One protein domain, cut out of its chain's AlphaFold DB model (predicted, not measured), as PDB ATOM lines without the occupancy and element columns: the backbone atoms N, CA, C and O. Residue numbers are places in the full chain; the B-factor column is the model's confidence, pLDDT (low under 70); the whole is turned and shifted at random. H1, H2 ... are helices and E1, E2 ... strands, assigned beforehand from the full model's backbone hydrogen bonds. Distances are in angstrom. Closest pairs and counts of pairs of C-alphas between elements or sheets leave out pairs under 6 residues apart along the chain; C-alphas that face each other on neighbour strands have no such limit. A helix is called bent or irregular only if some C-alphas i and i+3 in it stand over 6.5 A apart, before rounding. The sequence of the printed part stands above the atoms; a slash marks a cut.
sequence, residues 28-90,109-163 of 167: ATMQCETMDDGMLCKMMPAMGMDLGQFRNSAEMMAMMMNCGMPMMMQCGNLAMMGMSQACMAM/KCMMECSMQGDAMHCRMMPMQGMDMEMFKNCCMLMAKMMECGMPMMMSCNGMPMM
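AT A GLANCE: This is residues 28 to 90 and 109 to 163 of the 167 residues of an uncharacterized protein of Pseudomonas aeruginosa (UniProt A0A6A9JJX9). One eight-stranded sheet is curled like part of a barrel and folded back at E3, with the long helices H1 and H3 packed on opposite faces. The short helix H2 only grazes the sheet. The printed part has 118 residues, with named elements E1, E2, H1, E3, E4, H2, E5, E6, H3, E7 and E8 along the chain. The sheet is mixed, in the order E1, E2, E6, E5, E4, E3, E7, E8, and the class is mixed, helices and strands. The whole is compact, with a radius of gyration of the C-alphas of 13.5 A and spans of 40 by 36 by 26 A.

IN THESE COORDINATES: Find C-alpha 28 at (9.877, 0.210, -128.335); E1 runs from there to residue 34, 19.5 A, and E2, residues 39 to 45, covers 19.9 A. H1, residues 51 to 66, starts at (8.238, 3.336, -118.449) and is 22.1 A long. Next come E3, residues 71 to 75, E4, residues 78 to 83, and H2, residues 85 to 90. Beyond the cut, E5 is residues 109 to 117, 24.8 A, and E6 residues 120 to 127, 22.9 A. H3, residues 133 to 148, is 22.5 A long. E7, residues 153 to 157, precedes E8, residues 160 to 163, which ends at C-alpha 163 (10.800, -6.570, -127.790).

HOW THE PARTS SIT: Look first at the hairpin E1 and E2, antiparallel at 162 degrees, with N 31 and O 42 2.9 A apart. E2 and E6 are antiparallel, with N 41 and O 123 at 2.8 A. E5 and E6 form a hairpin, with N 113 and O 124 at 2.9 A. E5 and E4 are parallel at 69 degrees, with N 110 and O 81 at 2.9 A. This is a folded sheet, one sheet bent back into two leaves that face each other: E1, E2, E6, E5 and E4 face E7 and E8, with E3 as the hinge. H1 is on the sheet, its closest C-alphas to E5 being Ala 62 and Cys 114, 5.4 A apart. H3 is on the sheet on the opposite face from H1; the closest C-alphas of E3 and H3 are those of Cys 75 and Met 143, 6.6 A apart. H1 touches H2 with residues 65 to 66 alone, closest at the C-alphas of Asn 66 and Ala 86, 6.0 A, a steep tilt of 46 degrees. H1 and H3 are apart. In H1, H2 and H3 every O i to N i+4 pair is within hydrogen-bond range.

THE WHOLE: The C-alphas farthest apart, Gly 48 and Gly 130, are 42.0 A apart. Residues 91 to 108 are not printed, and C-alphas 90 and 109 are 15.2 A apart across that cut. The links printed whole are tight. Mean pLDDT of the printed part is 87.7, and no printed residue is under 70.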
ATOM      1  N   ALA A  28       8.849  -0.796-128.567       91.75
ATOM      2  CA  ALA A  28       9.877   0.210-128.335       91.75
ATOM      3  C   ALA A  28      10.180   1.009-129.607       91.75
ATOM      4  O   ALA A  28       9.977   0.540-130.724       91.75
ATOM      5  N   THR A  29      10.710   2.212-129.432       91.44
ATOM      6  CA  THR A  29      11.435   2.936-130.480       91.44
ATOM      7  C   THR A  29      12.919   2.625-130.353       91.44
ATOM      8  O   THR A  29      13.430   2.597-129.230       91.44
ATOM      9  N   MET A  30      13.621   2.448-131.466       92.56
ATOM     10  CA  MET A  30      15.057   2.202-131.503       92.56
ATOM     11  C   MET A  30      15.750   3.177-132.450       92.56
ATOM     12  O   MET A  30      15.366   3.328-133.605       92.56
ATOM     13  N   GLN A  31      16.822   3.791-131.959       91.00
ATOM     14  CA  GLN A  31      17.717   4.654-132.723       91.00
ATOM     15  C   GLN A  31      19.118   4.063-132.668       91.00
ATOM     16  O   GLN A  31      19.610   3.789-131.577       91.00
ATOM     17  N   CYS A  32      19.754   3.855-133.817       90.44
ATOM     18  CA  CYS A  32      21.090   3.270-133.877       90.44
ATOM     19  C   CYS A  32      22.100   4.243-134.484       90.44
ATOM     20  O   CYS A  32      21.842   4.863-135.512       90.44
ATOM     21  N   GLU A  33      23.272   4.320-133.867       90.25
ATOM     22  CA  GLU A  33      24.405   5.130-134.295       90.25
ATOM     23  C   GLU A  33      25.608   4.224-134.570       90.25
ATOM     24  O   GLU A  33      25.959   3.359-133.762       90.25
ATOM     25  N   THR A  34      26.252   4.409-135.721       87.50
ATOM     26  CA  THR A  34      27.488   3.691-136.047       87.50
ATOM     27  C   THR A  34      28.641   4.261-135.230       87.50
ATOM     28  O   THR A  34      28.860   5.469-135.209       87.50
ATOM     29  N   MET A  35      29.403   3.374-134.603       88.00
ATOM     30  CA  MET A  35      30.606   3.677-133.837       88.00
ATOM     31  C   MET A  35      31.841   3.137-134.573       88.00
ATOM     32  O   MET A  35      31.737   2.346-135.520       88.00
ATOM     33  N   ASP A  36      33.034   3.534-134.135       87.50
ATOM     34  CA  ASP A  36      34.281   3.041-134.733       87.50
ATOM     35  C   ASP A  36      34.403   1.516-134.622       87.50
ATOM     36  O   ASP A  36      34.769   0.852-135.598       87.50
ATOM     37  N   ASP A  37      34.007   0.967-133.474       85.12
ATOM     38  CA  ASP A  37      34.113  -0.447-133.114       85.12
ATOM     39  C   ASP A  37      32.796  -1.233-133.195       85.12
ATOM     40  O   ASP A  37      32.754  -2.414-132.842       85.12
ATOM     41  N   GLY A  38      31.724  -0.617-133.696       88.62
ATOM     42  CA  GLY A  38      30.455  -1.307-133.874       88.62
ATOM     43  C   GLY A  38      29.263  -0.384-134.103       88.62
ATOM     44  O   GLY A  38      29.353   0.591-134.841       88.62
ATOM     45  N   MET A  39      28.128  -0.700-133.488       91.44
ATOM     46  CA  MET A  39      26.897   0.090-133.542       91.44
ATOM     47  C   MET A  39      26.286   0.184-132.145       91.44
ATOM     48  O   MET A  39      26.230  -0.807-131.421       91.44
ATOM     49  N   LEU A  40      25.827   1.370-131.762       93.19
ATOM     50  CA  LEU A  40      25.119   1.610-130.513       93.19
ATOM     51  C   LEU A  40      23.646   1.857-130.817       93.19
ATOM     52  O   LEU A  40      23.315   2.833-131.479       93.19
ATOM     53  N   CYS A  41      22.766   1.000-130.314       92.75
ATOM     54  CA  CYS A  41      21.325   1.169-130.432       92.75
ATOM     55  C   CYS A  41      20.728   1.585-129.089       92.75
ATOM     56  O   CYS A  41      20.877   0.892-128.082       92.75
ATOM     57  N   LYS A  42      20.029   2.714-129.089       94.25
ATOM     58  CA  LYS A  42      19.256   3.244-127.974       94.25
ATOM     59  C   LYS A  42      17.789   2.889-128.162       94.25
ATOM     60  O   LYS A  42      17.192   3.230-129.178       94.25
ATOM     61  N   MET A  43      17.207   2.245-127.163       93.75
ATOM     62  CA  MET A  43      15.803   1.859-127.113       93.75
ATOM     63  C   MET A  43      15.064   2.633-126.026       93.75
ATOM     64  O   MET A  43      15.582   2.824-124.924       93.75
ATOM     65  N   MET A  44      13.842   3.049-126.338       93.56
ATOM     66  CA  MET A  44      12.899   3.694-125.419       93.56
ATOM     67  C   MET A  44      11.504   3.096-125.630       93.56
ATOM     68  O   MET A  44      11.242   2.579-126.716       93.56
ATOM     69  N   PRO A  45      10.597   3.140-124.640       91.69
ATOM     70  CA  PRO A  45       9.235   2.659-124.843       91.69
ATOM     71  C   PRO A  45       8.543   3.418-125.976       91.69
ATOM     72  O   PRO A  45       8.715   4.628-126.120       91.69
ATOM     73  N   ALA A  46       7.721   2.712-126.756       90.25
ATOM     74  CA  ALA A  46       6.840   3.363-127.718       90.25
ATOM     75  C   ALA A  46       5.833   4.287-127.004       90.25
ATOM     76  O   ALA A  46       5.514   4.095-125.827       90.25
ATOM     77  N   MET A  47       5.303   5.289-127.715       88.50
ATOM     78  CA  MET A  47       4.300   6.195-127.143       88.50
ATOM     79  C   MET A  47       3.117   5.424-126.543       88.50
ATOM     80  O   MET A  47       2.534   4.556-127.189       88.50
ATOM     81  N   GLY A  48       2.747   5.781-125.311       82.69
ATOM     82  CA  GLY A  48       1.647   5.150-124.577       82.69
ATOM     83  C   GLY A  48       2.027   3.882-123.805       82.69
ATOM     84  O   GLY A  48       1.175   3.347-123.100       82.69
ATOM     85  N   MET A  49       3.279   3.421-123.891       86.88
ATOM     86  CA  MET A  49       3.792   2.325-123.065       86.88
ATOM     87  C   MET A  49       4.323   2.849-121.723       86.88
ATOM     88  O   MET A  49       4.914   3.927-121.653       86.88
ATOM     89  N   ASP A  50       4.130   2.074-120.654       90.00
ATOM     90  CA  ASP A  50       4.605   2.430-119.316       90.00
ATOM     91  C   ASP A  50       6.132   2.280-119.189       90.00
ATOM     92  O   ASP A  50       6.719   1.258-119.559       90.00
ATOM     93  N   LEU A  51       6.783   3.300-118.623       88.44
ATOM     94  CA  LEU A  51       8.238   3.336-118.449       88.44
ATOM     95  C   LEU A  51       8.733   2.275-117.450       88.44
ATOM     96  O   LEU A  51       9.820   1.720-117.617       88.44
ATOM     97  N   GLY A  52       7.943   1.978-116.416       88.75
ATOM     98  CA  GLY A  52       8.266   0.945-115.434       88.75
ATOM     99  C   GLY A  52       8.247  -0.447-116.062       88.75
ATOM    100  O   GLY A  52       9.177  -1.230-115.875       88.75
ATOM    101  N   GLN A  53       7.232  -0.733-116.877       86.81
ATOM    102  CA  GLN A  53       7.165  -1.957-117.677       86.81
ATOM    103  C   GLN A  53       8.341  -2.061-118.650       86.81
ATOM    104  O   GLN A  53       8.961  -3.122-118.731       86.81
ATOM    105  N   PHE A  54       8.699  -0.961-119.323       89.62
ATOM    106  CA  PHE A  54       9.870  -0.924-120.198       89.62
ATOM    107  C   PHE A  54      11.152  -1.302-119.456       89.62
ATOM    108  O   PHE A  54      11.871  -2.201-119.894       89.62
ATOM    109  N   ARG A  55      11.412  -0.656-118.310       89.56
ATOM    110  CA  ARG A  55      12.572  -0.942-117.456       89.56
ATOM    111  C   ARG A  55      12.634  -2.410-117.061       89.56
ATOM    112  O   ARG A  55      13.676  -3.023-117.248       89.56
ATOM    113  N   ASN A  56      11.524  -2.986-116.604       88.12
ATOM    114  CA  ASN A  56      11.481  -4.392-116.202       88.12
ATOM    115  C   ASN A  56      11.851  -5.334-117.361       88.12
ATOM    116  O   ASN A  56      12.650  -6.253-117.187       88.12
ATOM    117  N   SER A  57      11.305  -5.101-118.558       86.19
ATOM    118  CA  SER A  57      11.632  -5.894-119.749       86.19
ATOM    119  C   SER A  57      13.083  -5.698-120.204       86.19
ATOM    120  O   SER A  57      13.737  -6.663-120.603       86.19
ATOM    121  N   ALA A  58      13.604  -4.473-120.128       87.81
ATOM    122  CA  ALA A  58      14.978  -4.148-120.498       87.81
ATOM    123  C   ALA A  58      16.004  -4.746-119.521       87.81
ATOM    124  O   ALA A  58      16.998  -5.336-119.945       87.81
ATOM    125  N   GLU A  59      15.742  -4.664-118.216       88.00
ATOM    126  CA  GLU A  59      16.541  -5.304-117.166       88.00
ATOM    127  C   GLU A  59      16.522  -6.824-117.306       88.00
ATOM    128  O   GLU A  59      17.565  -7.469-117.198       88.00
ATOM    129  N   MET A  60      15.360  -7.399-117.621       86.75
ATOM    130  CA  MET A  60      15.242  -8.823-117.905       86.75
ATOM    131  C   MET A  60      16.073  -9.221-119.124       86.75
ATOM    132  O   MET A  60      16.819 -10.192-119.053       86.75
ATOM    133  N   MET A  61      16.008  -8.464-120.221       86.56
ATOM    134  CA  MET A  61      16.820  -8.732-121.408       86.56
ATOM    135  C   MET A  61      18.323  -8.630-121.097       86.56
ATOM    136  O   MET A  61      19.080  -9.533-121.455       86.56
ATOM    137  N   ALA A  62      18.761  -7.593-120.377       86.25
ATOM    138  CA  ALA A  62      20.155  -7.455-119.955       86.25
ATOM    139  C   ALA A  62      20.601  -8.621-119.053       86.25
ATOM    140  O   ALA A  62      21.667  -9.199-119.265       86.25
ATOM    141  N   MET A  63      19.768  -9.027-118.089       86.88
ATOM    142  CA  MET A  63      20.023 -10.190-117.236       86.88
ATOM    143  C   MET A  63      20.137 -11.472-118.062       86.88
ATOM    144  O   MET A  63      21.077 -12.240-117.874       86.88
ATOM    145  N   MET A  64      19.215 -11.696-118.999       85.88
ATOM    146  CA  MET A  64      19.214 -12.881-119.854       85.88
ATOM    147  C   MET A  64      20.504 -12.993-120.673       85.88
ATOM    148  O   MET A  64      21.126 -14.055-120.717       85.88
ATOM    149  N   MET A  65      20.942 -11.880-121.258       84.00
ATOM    150  CA  MET A  65      22.209 -11.808-121.977       84.00
ATOM    151  C   MET A  65      23.401 -12.068-121.061       84.00
ATOM    152  O   MET A  65      24.282 -12.850-121.412       84.00
ATOM    153  N   ASN A  66      23.424 -11.477-119.868       83.81
ATOM    154  CA  ASN A  66      24.492 -11.696-118.889       83.81
ATOM    155  C   ASN A  66      24.550 -13.149-118.393       83.81
ATOM    156  O   ASN A  66      25.631 -13.658-118.112       83.81
ATOM    157  N   CYS A  67      23.415 -13.850-118.376       85.06
ATOM    158  CA  CYS A  67      23.329 -15.289-118.122       85.06
ATOM    159  C   CYS A  67      23.757 -16.158-119.321       85.06
ATOM    160  O   CYS A  67      23.619 -17.377-119.279       85.06
ATOM    161  N   GLY A  68      24.268 -15.553-120.394       81.94
ATOM    162  CA  GLY A  68      24.798 -16.261-121.551       81.94
ATOM    163  C   GLY A  68      23.747 -16.707-122.564       81.94
ATOM    164  O   GLY A  68      24.053 -17.539-123.417       81.94
ATOM    165  N   MET A  69      22.527 -16.167-122.513       87.31
ATOM    166  CA  MET A  69      21.519 -16.461-123.529       87.31
ATOM    167  C   MET A  69      21.700 -15.570-124.769       87.31
ATOM    168  O   MET A  69      21.891 -14.359-124.627       87.31
ATOM    169  N   PRO A  70      21.647 -16.139-125.989       86.62
ATOM    170  CA  PRO A  70      21.753 -15.365-127.219       86.62
ATOM    171  C   PRO A  70      20.459 -14.597-127.512       86.62
ATOM    172  O   PRO A  70      19.351 -15.113-127.340       86.62
ATOM    173  N   MET A  71      20.621 -13.383-128.034       88.88
ATOM    174  CA  MET A  71      19.541 -12.530-128.516       88.88
ATOM    175  C   MET A  71      19.432 -12.617-130.032       88.88
ATOM    176  O   MET A  71      20.359 -12.278-130.756       88.88
ATOM    177  N   MET A  72      18.279 -13.036-130.527       90.06
ATOM    178  CA  MET A  72      17.945 -13.022-131.944       90.06
ATOM    179  C   MET A  72      17.254 -11.708-132.301       90.06
ATOM    180  O   MET A  72      16.195 -11.403-131.760       90.06
ATOM    181  N   MET A  73      17.841 -10.965-133.232       89.25
ATOM    182  CA  MET A  73      17.300  -9.750-133.837       89.25
ATOM    183  C   MET A  73      16.879 -10.063-135.271       89.25
ATOM    184  O   MET A  73      17.706 -10.467-136.087       89.25
ATOM    185  N   GLN A  74      15.599  -9.902-135.583       89.19
ATOM    186  CA  GLN A  74      15.042 -10.159-136.909       89.19
ATOM    187  C   GLN A  74      14.400  -8.890-137.461       89.19
ATOM    188  O   GLN A  74      13.563  -8.292-136.796       89.19
ATOM    189  N   CYS A  75      14.764  -8.491-138.674       87.25
ATOM    190  CA  CYS A  75      14.148  -7.373-139.383       87.25
ATOM    191  C   CYS A  75      13.900  -7.800-140.835       87.25
ATOM    192  O   CYS A  75      14.834  -7.945-141.624       87.25
ATOM    193  N   GLY A  76      12.645  -8.100-141.179       85.62
ATOM    194  CA  GLY A  76      12.315  -8.733-142.459       85.62
ATOM    195  C   GLY A  76      13.068 -10.059-142.646       85.62
ATOM    196  O   GLY A  76      12.956 -10.965-141.826       85.62
ATOM    197  N   ASN A  77      13.864 -10.159-143.715       85.62
ATOM    198  CA  ASN A  77      14.691 -11.340-143.997       85.62
ATOM    199  C   ASN A  77      16.080 -11.291-143.338       85.62
ATOM    200  O   ASN A  77      16.846 -12.247-143.462       85.62
ATOM    201  N   LEU A  78      16.436 -10.188-142.670       86.00
ATOM    202  CA  LEU A  78      17.696 -10.074-141.948       86.00
ATOM    203  C   LEU A  78      17.548 -10.711-140.567       86.00
ATOM    204  O   LEU A  78      16.675 -10.321-139.795       86.00
ATOM    205  N   ALA A  79      18.429 -11.655-140.243       87.88
ATOM    206  CA  ALA A  79      18.520 -12.245-138.916       87.88
ATOM    207  C   ALA A  79      19.945 -12.100-138.376       87.88
ATOM    208  O   ALA A  79      20.915 -12.520-139.012       87.88
ATOM    209  N   MET A  80      20.059 -11.526-137.184       88.69
ATOM    210  CA  MET A  80      21.303 -11.400-136.438       88.69
ATOM    211  C   MET A  80      21.165 -12.061-135.070       88.69
ATOM    212  O   MET A  80      20.109 -12.015-134.448       88.69
ATOM    213  N   MET A  81      22.238 -12.688-134.604       90.50
ATOM    214  CA  MET A  81      22.329 -13.321-133.296       90.50
ATOM    215  C   MET A  81      23.379 -12.583-132.468       90.50
ATOM    216  O   MET A  81      24.579 -12.755-132.677       90.50
ATOM    217  N   GLY A  82      22.918 -11.748-131.544       89.38
ATOM    218  CA  GLY A  82      23.735 -11.093-130.535       89.38
ATOM    219  C   GLY A  82      24.105 -12.067-129.423       89.38
ATOM    220  O   GLY A  82      23.241 -12.707-128.825       89.38
ATOM    221  N   MET A  83      25.393 -12.179-129.133       89.88
ATOM    222  CA  MET A  83      25.917 -12.991-128.042       89.88
ATOM    223  C   MET A  83      26.669 -12.100-127.069       89.88
ATOM    224  O   MET A  83      27.517 -11.301-127.461       89.88
ATOM    225  N   SER A  84      26.370 -12.252-125.784       86.12
ATOM    226  CA  SER A  84      27.171 -11.625-124.741       86.12
ATOM    227  C   SER A  84      28.530 -12.312-124.615       86.12
ATOM    228  O   SER A  84      28.720 -13.457-125.037       86.12
ATOM    229  N   GLN A  85      29.473 -11.650-123.948       83.44
ATOM    230  CA  GLN A  85      30.749 -12.269-123.590       83.44
ATOM    231  C   GLN A  85      30.562 -13.543-122.748       83.44
ATOM    232  O   GLN A  85      31.263 -14.533-122.960       83.44
ATOM    233  N   ALA A  86      29.578 -13.554-121.844       80.31
ATOM    234  CA  ALA A  86      29.228 -14.736-121.061       80.31
ATOM    235  C   ALA A  86      28.717 -15.883-121.952       80.31
ATOM    236  O   ALA A  86      29.149 -17.023-121.793       80.31
ATOM    237  N   CYS A  87      27.862 -15.579-122.937       80.62
ATOM    238  CA  CYS A  87      27.360 -16.555-123.909       80.62
ATOM    239  C   CYS A  87      28.516 -17.192-124.687       80.62
ATOM    240  O   CYS A  87      28.610 -18.413-124.804       80.62
ATOM    241  N   MET A  88      29.453 -16.360-125.140       79.19
ATOM    242  CA  MET A  88      30.649 -16.797-125.853       79.19
ATOM    243  C   MET A  88      31.546 -17.706-125.012       79.19
ATOM    244  O   MET A  88      32.034 -18.716-125.516       79.19
ATOM    245  N   ALA A  89      31.733 -17.384-123.731       76.81
ATOM    246  CA  ALA A  89      32.517 -18.202-122.811       76.81
ATOM    247  C   ALA A  89      31.848 -19.553-122.500       76.81
ATOM    248  O   ALA A  89      32.540 -20.542-122.275       76.81
ATOM    249  N   MET A  90      30.512 -19.609-122.513       70.19
ATOM    250  CA  MET A  90      29.740 -20.827-122.248       70.19
ATOM    251  C   MET A  90      29.473 -21.675-123.498       70.19
ATOM    252  O   MET A  90      29.094 -22.842-123.368       70.19
ATOM    253  N   LYS A 109      26.192 -13.740-136.658       89.12
ATOM    254  CA  LYS A 109      26.547 -13.692-135.244       89.12
ATOM    255  C   LYS A 109      27.344 -12.419-134.938       89.12
ATOM    256  O   LYS A 109      28.277 -12.090-135.665       89.12
ATOM    257  N   CYS A 110      26.992 -11.719-133.866       90.56
ATOM    258  CA  CYS A 110      27.684 -10.517-133.398       90.56
ATOM    259  C   CYS A 110      27.834 -10.542-131.873       90.56
ATOM    260  O   CYS A 110      27.090 -11.228-131.174       90.56
ATOM    261  N   MET A 111      28.806  -9.798-131.356       90.81
ATOM    262  CA  MET A 111      28.879  -9.500-129.930       90.81
ATOM    263  C   MET A 111      27.816  -8.460-129.598       90.81
ATOM    264  O   MET A 111      27.642  -7.504-130.351       90.81
ATOM    265  N   MET A 112      27.109  -8.631-128.486       91.88
ATOM    266  CA  MET A 112      26.093  -7.681-128.050       91.88
ATOM    267  C   MET A 112      26.136  -7.502-126.535       91.88
ATOM    268  O   MET A 112      26.127  -8.475-125.782       91.88
ATOM    269  N   GLU A 113      26.150  -6.250-126.099       90.19
ATOM    270  CA  GLU A 113      26.126  -5.855-124.694       90.19
ATOM    271  C   GLU A 113      24.998  -4.867-124.477       90.19
ATOM    272  O   GLU A 113      24.937  -3.847-125.159       90.19
ATOM    273  N   CYS A 114      24.115  -5.148-123.526       91.00
ATOM    274  CA  CYS A 114      22.983  -4.289-123.231       91.00
ATOM    275  C   CYS A 114      23.002  -3.813-121.783       91.00
ATOM    276  O   CYS A 114      23.255  -4.588-120.863       91.00
ATOM    277  N   SER A 115      22.697  -2.535-121.579       89.88
ATOM    278  CA  SER A 115      22.640  -1.907-120.263       89.88
ATOM    279  C   SER A 115      21.558  -0.832-120.214       89.88
ATOM    280  O   SER A 115      21.239  -0.207-121.224       89.88
ATOM    281  N   MET A 116      20.994  -0.603-119.031       90.19
ATOM    282  CA  MET A 116      20.120   0.543-118.793       90.19
ATOM    283  C   MET A 116      20.967   1.783-118.509       90.19
ATOM    284  O   MET A 116      21.815   1.766-117.619       90.19
ATOM    285  N   GLN A 117      20.711   2.871-119.235       89.00
ATOM    286  CA  GLN A 117      21.281   4.188-118.951       89.00
ATOM    287  C   GLN A 117      20.145   5.199-118.819       89.00
ATOM    288  O   GLN A 117      19.503   5.575-119.803       89.00
ATOM    289  N   GLY A 118      19.870   5.611-117.580       88.25
ATOM    290  CA  GLY A 118      18.666   6.377-117.270       88.25
ATOM    291  C   GLY A 118      17.419   5.589-117.670       88.25
ATOM    292  O   GLY A 118      17.233   4.459-117.225       88.25
ATOM    293  N   ASP A 119      16.600   6.179-118.534       88.56
ATOM    294  CA  ASP A 119      15.317   5.619-118.975       88.56
ATOM    295  C   ASP A 119      15.378   4.930-120.344       88.56
ATOM    296  O   ASP A 119      14.356   4.499-120.872       88.56
ATOM    297  N   ALA A 120      16.579   4.801-120.909       91.00
ATOM    298  CA  ALA A 120      16.800   4.144-122.186       91.00
ATOM    299  C   ALA A 120      17.694   2.911-122.028       91.00
ATOM    300  O   ALA A 120      18.699   2.920-121.311       91.00
ATOM    301  N   MET A 121      17.355   1.860-122.764       92.56
ATOM    302  CA  MET A 121      18.206   0.688-122.895       92.56
ATOM    303  C   MET A 121      19.205   0.930-124.022       92.56
ATOM    304  O   MET A 121      18.816   1.241-125.143       92.56
ATOM    305  N   HIS A 122      20.491   0.792-123.732       93.06
ATOM    306  CA  HIS A 122      21.557   0.906-124.717       93.06
ATOM    307  C   HIS A 122      22.123  -0.474-124.990       93.06
ATOM    308  O   HIS A 122      22.605  -1.133-124.070       93.06
ATOM    309  N   CYS A 123      22.080  -0.892-126.249       92.62
ATOM    310  CA  CYS A 123      22.698  -2.118-126.714       92.62
ATOM    311  C   CYS A 123      23.807  -1.800-127.706       92.62
ATOM    312  O   CYS A 123      23.564  -1.247-128.777       92.62
ATOM    313  N   ARG A 124      25.032  -2.160-127.342       92.69
ATOM    314  CA  ARG A 124      26.203  -2.065-128.200       92.69
ATOM    315  C   ARG A 124      26.389  -3.384-128.927       92.69
ATOM    316  O   ARG A 124      26.526  -4.426-128.293       92.69
ATOM    317  N   MET A 125      26.413  -3.326-130.246       92.56
ATOM    318  CA  MET A 125      26.707  -4.453-131.115       92.56
ATOM    319  C   MET A 125      28.109  -4.284-131.695       92.56
ATOM    320  O   MET A 125      28.455  -3.206-132.169       92.56
ATOM    321  N   MET A 126      28.910  -5.342-131.673       92.44
ATOM    322  CA  MET A 126      30.295  -5.357-132.151       92.44
ATOM    323  C   MET A 126      30.523  -6.609-133.004       92.44
ATOM    324  O   MET A 126      29.834  -7.621-132.812       92.44
ATOM    325  N   PRO A 127      31.485  -6.606-133.939       89.75
ATOM    326  CA  PRO A 127      31.812  -7.827-134.648       89.75
ATOM    327  C   PRO A 127      32.401  -8.865-133.693       89.75
ATOM    328  O   PRO A 127      33.085  -8.550-132.721       89.75
ATOM    329  N   MET A 128      32.147 -10.135-133.984       87.12
ATOM    330  CA  MET A 128      32.854 -11.221-133.319       87.12
ATOM    331  C   MET A 128      34.280 -11.349-133.844       87.12
ATOM    332  O   MET A 128      34.583 -10.950-134.968       87.12
ATOM    333  N   GLN A 129      35.142 -11.988-133.053       81.38
ATOM    334  CA  GLN A 129      36.487 -12.334-133.497       81.38
ATOM    335  C   GLN A 129      36.429 -13.145-134.805       81.38
ATOM    336  O   GLN A 129      35.735 -14.157-134.887       81.38
ATOM    337  N   GLY A 130      37.160 -12.686-135.822       79.88
ATOM    338  CA  GLY A 130      37.191 -13.303-137.151       79.88
ATOM    339  C   GLY A 130      36.109 -12.816-138.123       79.88
ATOM    340  O   GLY A 130      36.135 -13.229-139.279       79.88
ATOM    341  N   MET A 131      35.192 -11.936-137.700       84.69
ATOM    342  CA  MET A 131      34.270 -11.246-138.605       84.69
ATOM    343  C   MET A 131      34.867  -9.917-139.072       84.69
ATOM    344  O   MET A 131      35.407  -9.152-138.273       84.69
ATOM    345  N   ASP A 132      34.744  -9.643-140.367       88.06
ATOM    346  CA  ASP A 132      35.177  -8.382-140.953       88.06
ATOM    347  C   ASP A 132      34.297  -7.206-140.477       88.06
ATOM    348  O   ASP A 132      33.064  -7.293-140.446       88.06
ATOM    349  N   MET A 133      34.940  -6.103-140.084       87.69
ATOM    350  CA  MET A 133      34.259  -4.927-139.535       87.69
ATOM    351  C   MET A 133      33.427  -4.198-140.597       87.69
ATOM    352  O   MET A 133      32.361  -3.670-140.281       87.69
ATOM    353  N   GLU A 134      33.884  -4.161-141.849       88.94
ATOM    354  CA  GLU A 134      33.148  -3.528-142.945       88.94
ATOM    355  C   GLU A 134      31.878  -4.324-143.256       88.94
ATOM    356  O   GLU A 134      30.787  -3.757-143.348       88.94
ATOM    357  N   MET A 135      31.985  -5.654-143.307       88.38
ATOM    358  CA  MET A 135      30.838  -6.549-143.448       88.38
ATOM    359  C   MET A 135      29.821  -6.352-142.315       88.38
ATOM    360  O   MET A 135      28.622  -6.242-142.576       88.38
ATOM    361  N   PHE A 136      30.291  -6.255-141.071       90.19
ATOM    362  CA  PHE A 136      29.426  -6.000-139.921       90.19
ATOM    363  C   PHE A 136      28.703  -4.652-140.029       90.19
ATOM    364  O   PHE A 136      27.477  -4.597-139.909       90.19
ATOM    365  N   LYS A 137      29.440  -3.574-140.327       88.50
ATOM    366  CA  LYS A 137      28.863  -2.236-140.523       88.50
ATOM    367  C   LYS A 137      27.823  -2.236-141.643       88.50
ATOM    368  O   LYS A 137      26.759  -1.649-141.472       88.50
ATOM    369  N   ASN A 138      28.069  -2.951-142.741       89.44
ATOM    370  CA  ASN A 138      27.104  -3.103-143.832       89.44
ATOM    371  C   ASN A 138      25.805  -3.793-143.384       89.44
ATOM    372  O   ASN A 138      24.718  -3.343-143.749       89.44
ATOM    373  N   CYS A 139      25.885  -4.837-142.557       88.50
ATOM    374  CA  CYS A 139      24.698  -5.492-142.000       88.50
ATOM    375  C   CYS A 139      23.928  -4.596-141.025       88.50
ATOM    376  O   CYS A 139      22.702  -4.524-141.093       88.50
ATOM    377  N   CYS A 140      24.637  -3.861-140.175       88.00
ATOM    378  CA  CYS A 140      24.062  -2.862-139.282       88.00
ATOM    379  C   CYS A 140      23.364  -1.717-140.045       88.00
ATOM    380  O   CYS A 140      22.251  -1.328-139.698       88.00
ATOM    381  N   MET A 141      23.963  -1.218-141.131       88.62
ATOM    382  CA  MET A 141      23.333  -0.217-142.003       88.62
ATOM    383  C   MET A 141      22.108  -0.775-142.732       88.62
ATOM    384  O   MET A 141      21.096  -0.087-142.854       88.62
ATOM    385  N   LEU A 142      22.170  -2.028-143.200       89.38
ATOM    386  CA  LEU A 142      21.019  -2.695-143.806       89.38
ATOM    387  C   LEU A 142      19.867  -2.817-142.807       89.38
ATOM    388  O   LEU A 142      18.730  -2.527-143.163       89.38
ATOM    389  N   MET A 143      20.165  -3.201-141.565       88.12
ATOM    390  CA  MET A 143      19.188  -3.262-140.479       88.12
ATOM    391  C   MET A 143      18.517  -1.904-140.257       88.12
ATOM    392  O   MET A 143      17.292  -1.829-140.293       88.12
ATOM    393  N   ALA A 144      19.300  -0.834-140.089       86.19
ATOM    394  CA  ALA A 144      18.764   0.514-139.901       86.19
ATOM    395  C   ALA A 144      17.853   0.925-141.069       86.19
ATOM    396  O   ALA A 144      16.710   1.321-140.860       86.19
ATOM    397  N   LYS A 145      18.302   0.707-142.310       88.06
ATOM    398  CA  LYS A 145      17.518   1.010-143.514       88.06
ATOM    399  C   LYS A 145      16.220   0.204-143.604       88.06
ATOM    400  O   LYS A 145      15.202   0.702-144.075       88.06
ATOM    401  N   MET A 146      16.240  -1.057-143.186       88.94
ATOM    402  CA  MET A 146      15.039  -1.887-143.144       88.94
ATOM    403  C   MET A 146      14.007  -1.337-142.153       88.94
ATOM    404  O   MET A 146      12.818  -1.303-142.474       88.94
ATOM    405  N   MET A 147      14.461  -0.851-140.998       87.25
ATOM    406  CA  MET A 147      13.591  -0.205-140.017       87.25
ATOM    407  C   MET A 147      13.051   1.141-140.498       87.25
ATOM    408  O   MET A 147      11.865   1.407-140.321       87.25
ATOM    409  N   GLU A 148      13.872   1.945-141.179       86.44
ATOM    410  CA  GLU A 148      13.431   3.186-141.838       86.44
ATOM    411  C   GLU A 148      12.335   2.918-142.882       86.44
ATOM    412  O   GLU A 148      11.408   3.711-143.041       86.44
ATOM    413  N   CYS A 149      12.389   1.765-143.557       88.31
ATOM    414  CA  CYS A 149      11.335   1.288-144.456       88.31
ATOM    415  C   CYS A 149      10.083   0.756-143.725       88.31
ATOM    416  O   CYS A 149       9.210   0.164-144.360       88.31
ATOM    417  N   GLY A 150       9.982   0.936-142.405       84.06
ATOM    418  CA  GLY A 150       8.833   0.546-141.592       84.06
ATOM    419  C   GLY A 150       8.814  -0.923-141.176       84.06
ATOM    420  O   GLY A 150       7.798  -1.385-140.654       84.06
ATOM    421  N   MET A 151       9.897  -1.680-141.394       91.38
ATOM    422  CA  MET A 151       9.964  -3.065-140.922       91.38
ATOM    423  C   MET A 151      10.342  -3.100-139.437       91.38
ATOM    424  O   MET A 151      11.423  -2.633-139.076       91.38
ATOM    425  N   PRO A 152       9.503  -3.671-138.557       88.31
ATOM    426  CA  PRO A 152       9.845  -3.769-137.148       88.31
ATOM    427  C   PRO A 152      11.032  -4.714-136.954       88.31
ATOM    428  O   PRO A 152      11.141  -5.752-137.614       88.31
ATOM    429  N   MET A 153      11.907  -4.371-136.015       90.56
ATOM    430  CA  MET A 153      12.917  -5.288-135.515       90.56
ATOM    431  C   MET A 153      12.348  -6.088-134.346       90.56
ATOM    432  O   MET A 153      12.056  -5.546-133.284       90.56
ATOM    433  N   MET A 154      12.244  -7.396-134.526       90.56
ATOM    434  CA  MET A 154      11.858  -8.332-133.480       90.56
ATOM    435  C   MET A 154      13.092  -8.821-132.736       90.56
ATOM    436  O   MET A 154      13.976  -9.442-133.322       90.56
ATOM    437  N   MET A 155      13.128  -8.581-131.432       89.06
ATOM    438  CA  MET A 155      14.144  -9.093-130.525       89.06
ATOM    439  C   MET A 155      13.570 -10.256-129.721       89.06
ATOM    440  O   MET A 155      12.524 -10.131-129.081       89.06
ATOM    441  N   SER A 156      14.267 -11.387-129.722       87.25
ATOM    442  CA  SER A 156      13.872 -12.589-128.990       87.25
ATOM    443  C   SER A 156      15.053 -13.214-128.257       87.25
ATOM    444  O   SER A 156      16.176 -13.193-128.748       87.25
ATOM    445  N   CYS A 157      14.799 -13.777-127.081       82.88
ATOM    446  CA  CYS A 157      15.779 -14.514-126.288       82.88
ATOM    447  C   CYS A 157      15.335 -15.974-126.229       82.88
ATOM    448  O   CYS A 157      14.224 -16.250-125.783       82.88
ATOM    449  N   ASN A 158      16.165 -16.912-126.696       77.81
ATOM    450  CA  ASN A 158      15.835 -18.347-126.678       77.81
ATOM    451  C   ASN A 158      14.451 -18.684-127.300       77.81
ATOM    452  O   ASN A 158      13.692 -19.497-126.779       77.81
ATOM    453  N   GLY A 159      14.089 -18.001-128.393       72.94
ATOM    454  CA  GLY A 159      12.800 -18.182-129.078       72.94
ATOM    455  C   GLY A 159      11.603 -17.476-128.428       72.94
ATOM    456  O   GLY A 159      10.515 -17.503-128.995       72.94
ATOM    457  N   MET A 160      11.785 -16.809-127.285       81.38
ATOM    458  CA  MET A 160      10.744 -15.997-126.653       81.38
ATOM    459  C   MET A 160      10.819 -14.553-127.168       81.38
ATOM    460  O   MET A 160      11.887 -13.942-127.066       81.38
ATOM    461  N   PRO A 161       9.733 -13.983-127.721       81.75
ATOM    462  CA  PRO A 161       9.713 -12.585-128.140       81.75
ATOM    463  C   PRO A 161       9.818 -11.671-126.916       81.75
ATOM    464  O   PRO A 161       9.025 -11.779-125.986       81.75
ATOM    465  N   MET A 162      10.796 -10.769-126.931       85.50
ATOM    466  CA  MET A 162      11.069  -9.844-125.829       85.50
ATOM    467  C   MET A 162      10.643  -8.421-126.182       85.50
ATOM    468  O   MET A 162       9.982  -7.751-125.390       85.50
ATOM    469  N   MET A 163      11.016  -7.955-127.375       87.81
ATOM    470  CA  MET A 163      10.800  -6.570-127.790       87.81
ATOM    471  C   MET A 163      10.532  -6.485-129.292       87.81
ATOM    472  O   MET A 163      11.096  -7.253-130.068       87.81
TER     473      MET A 163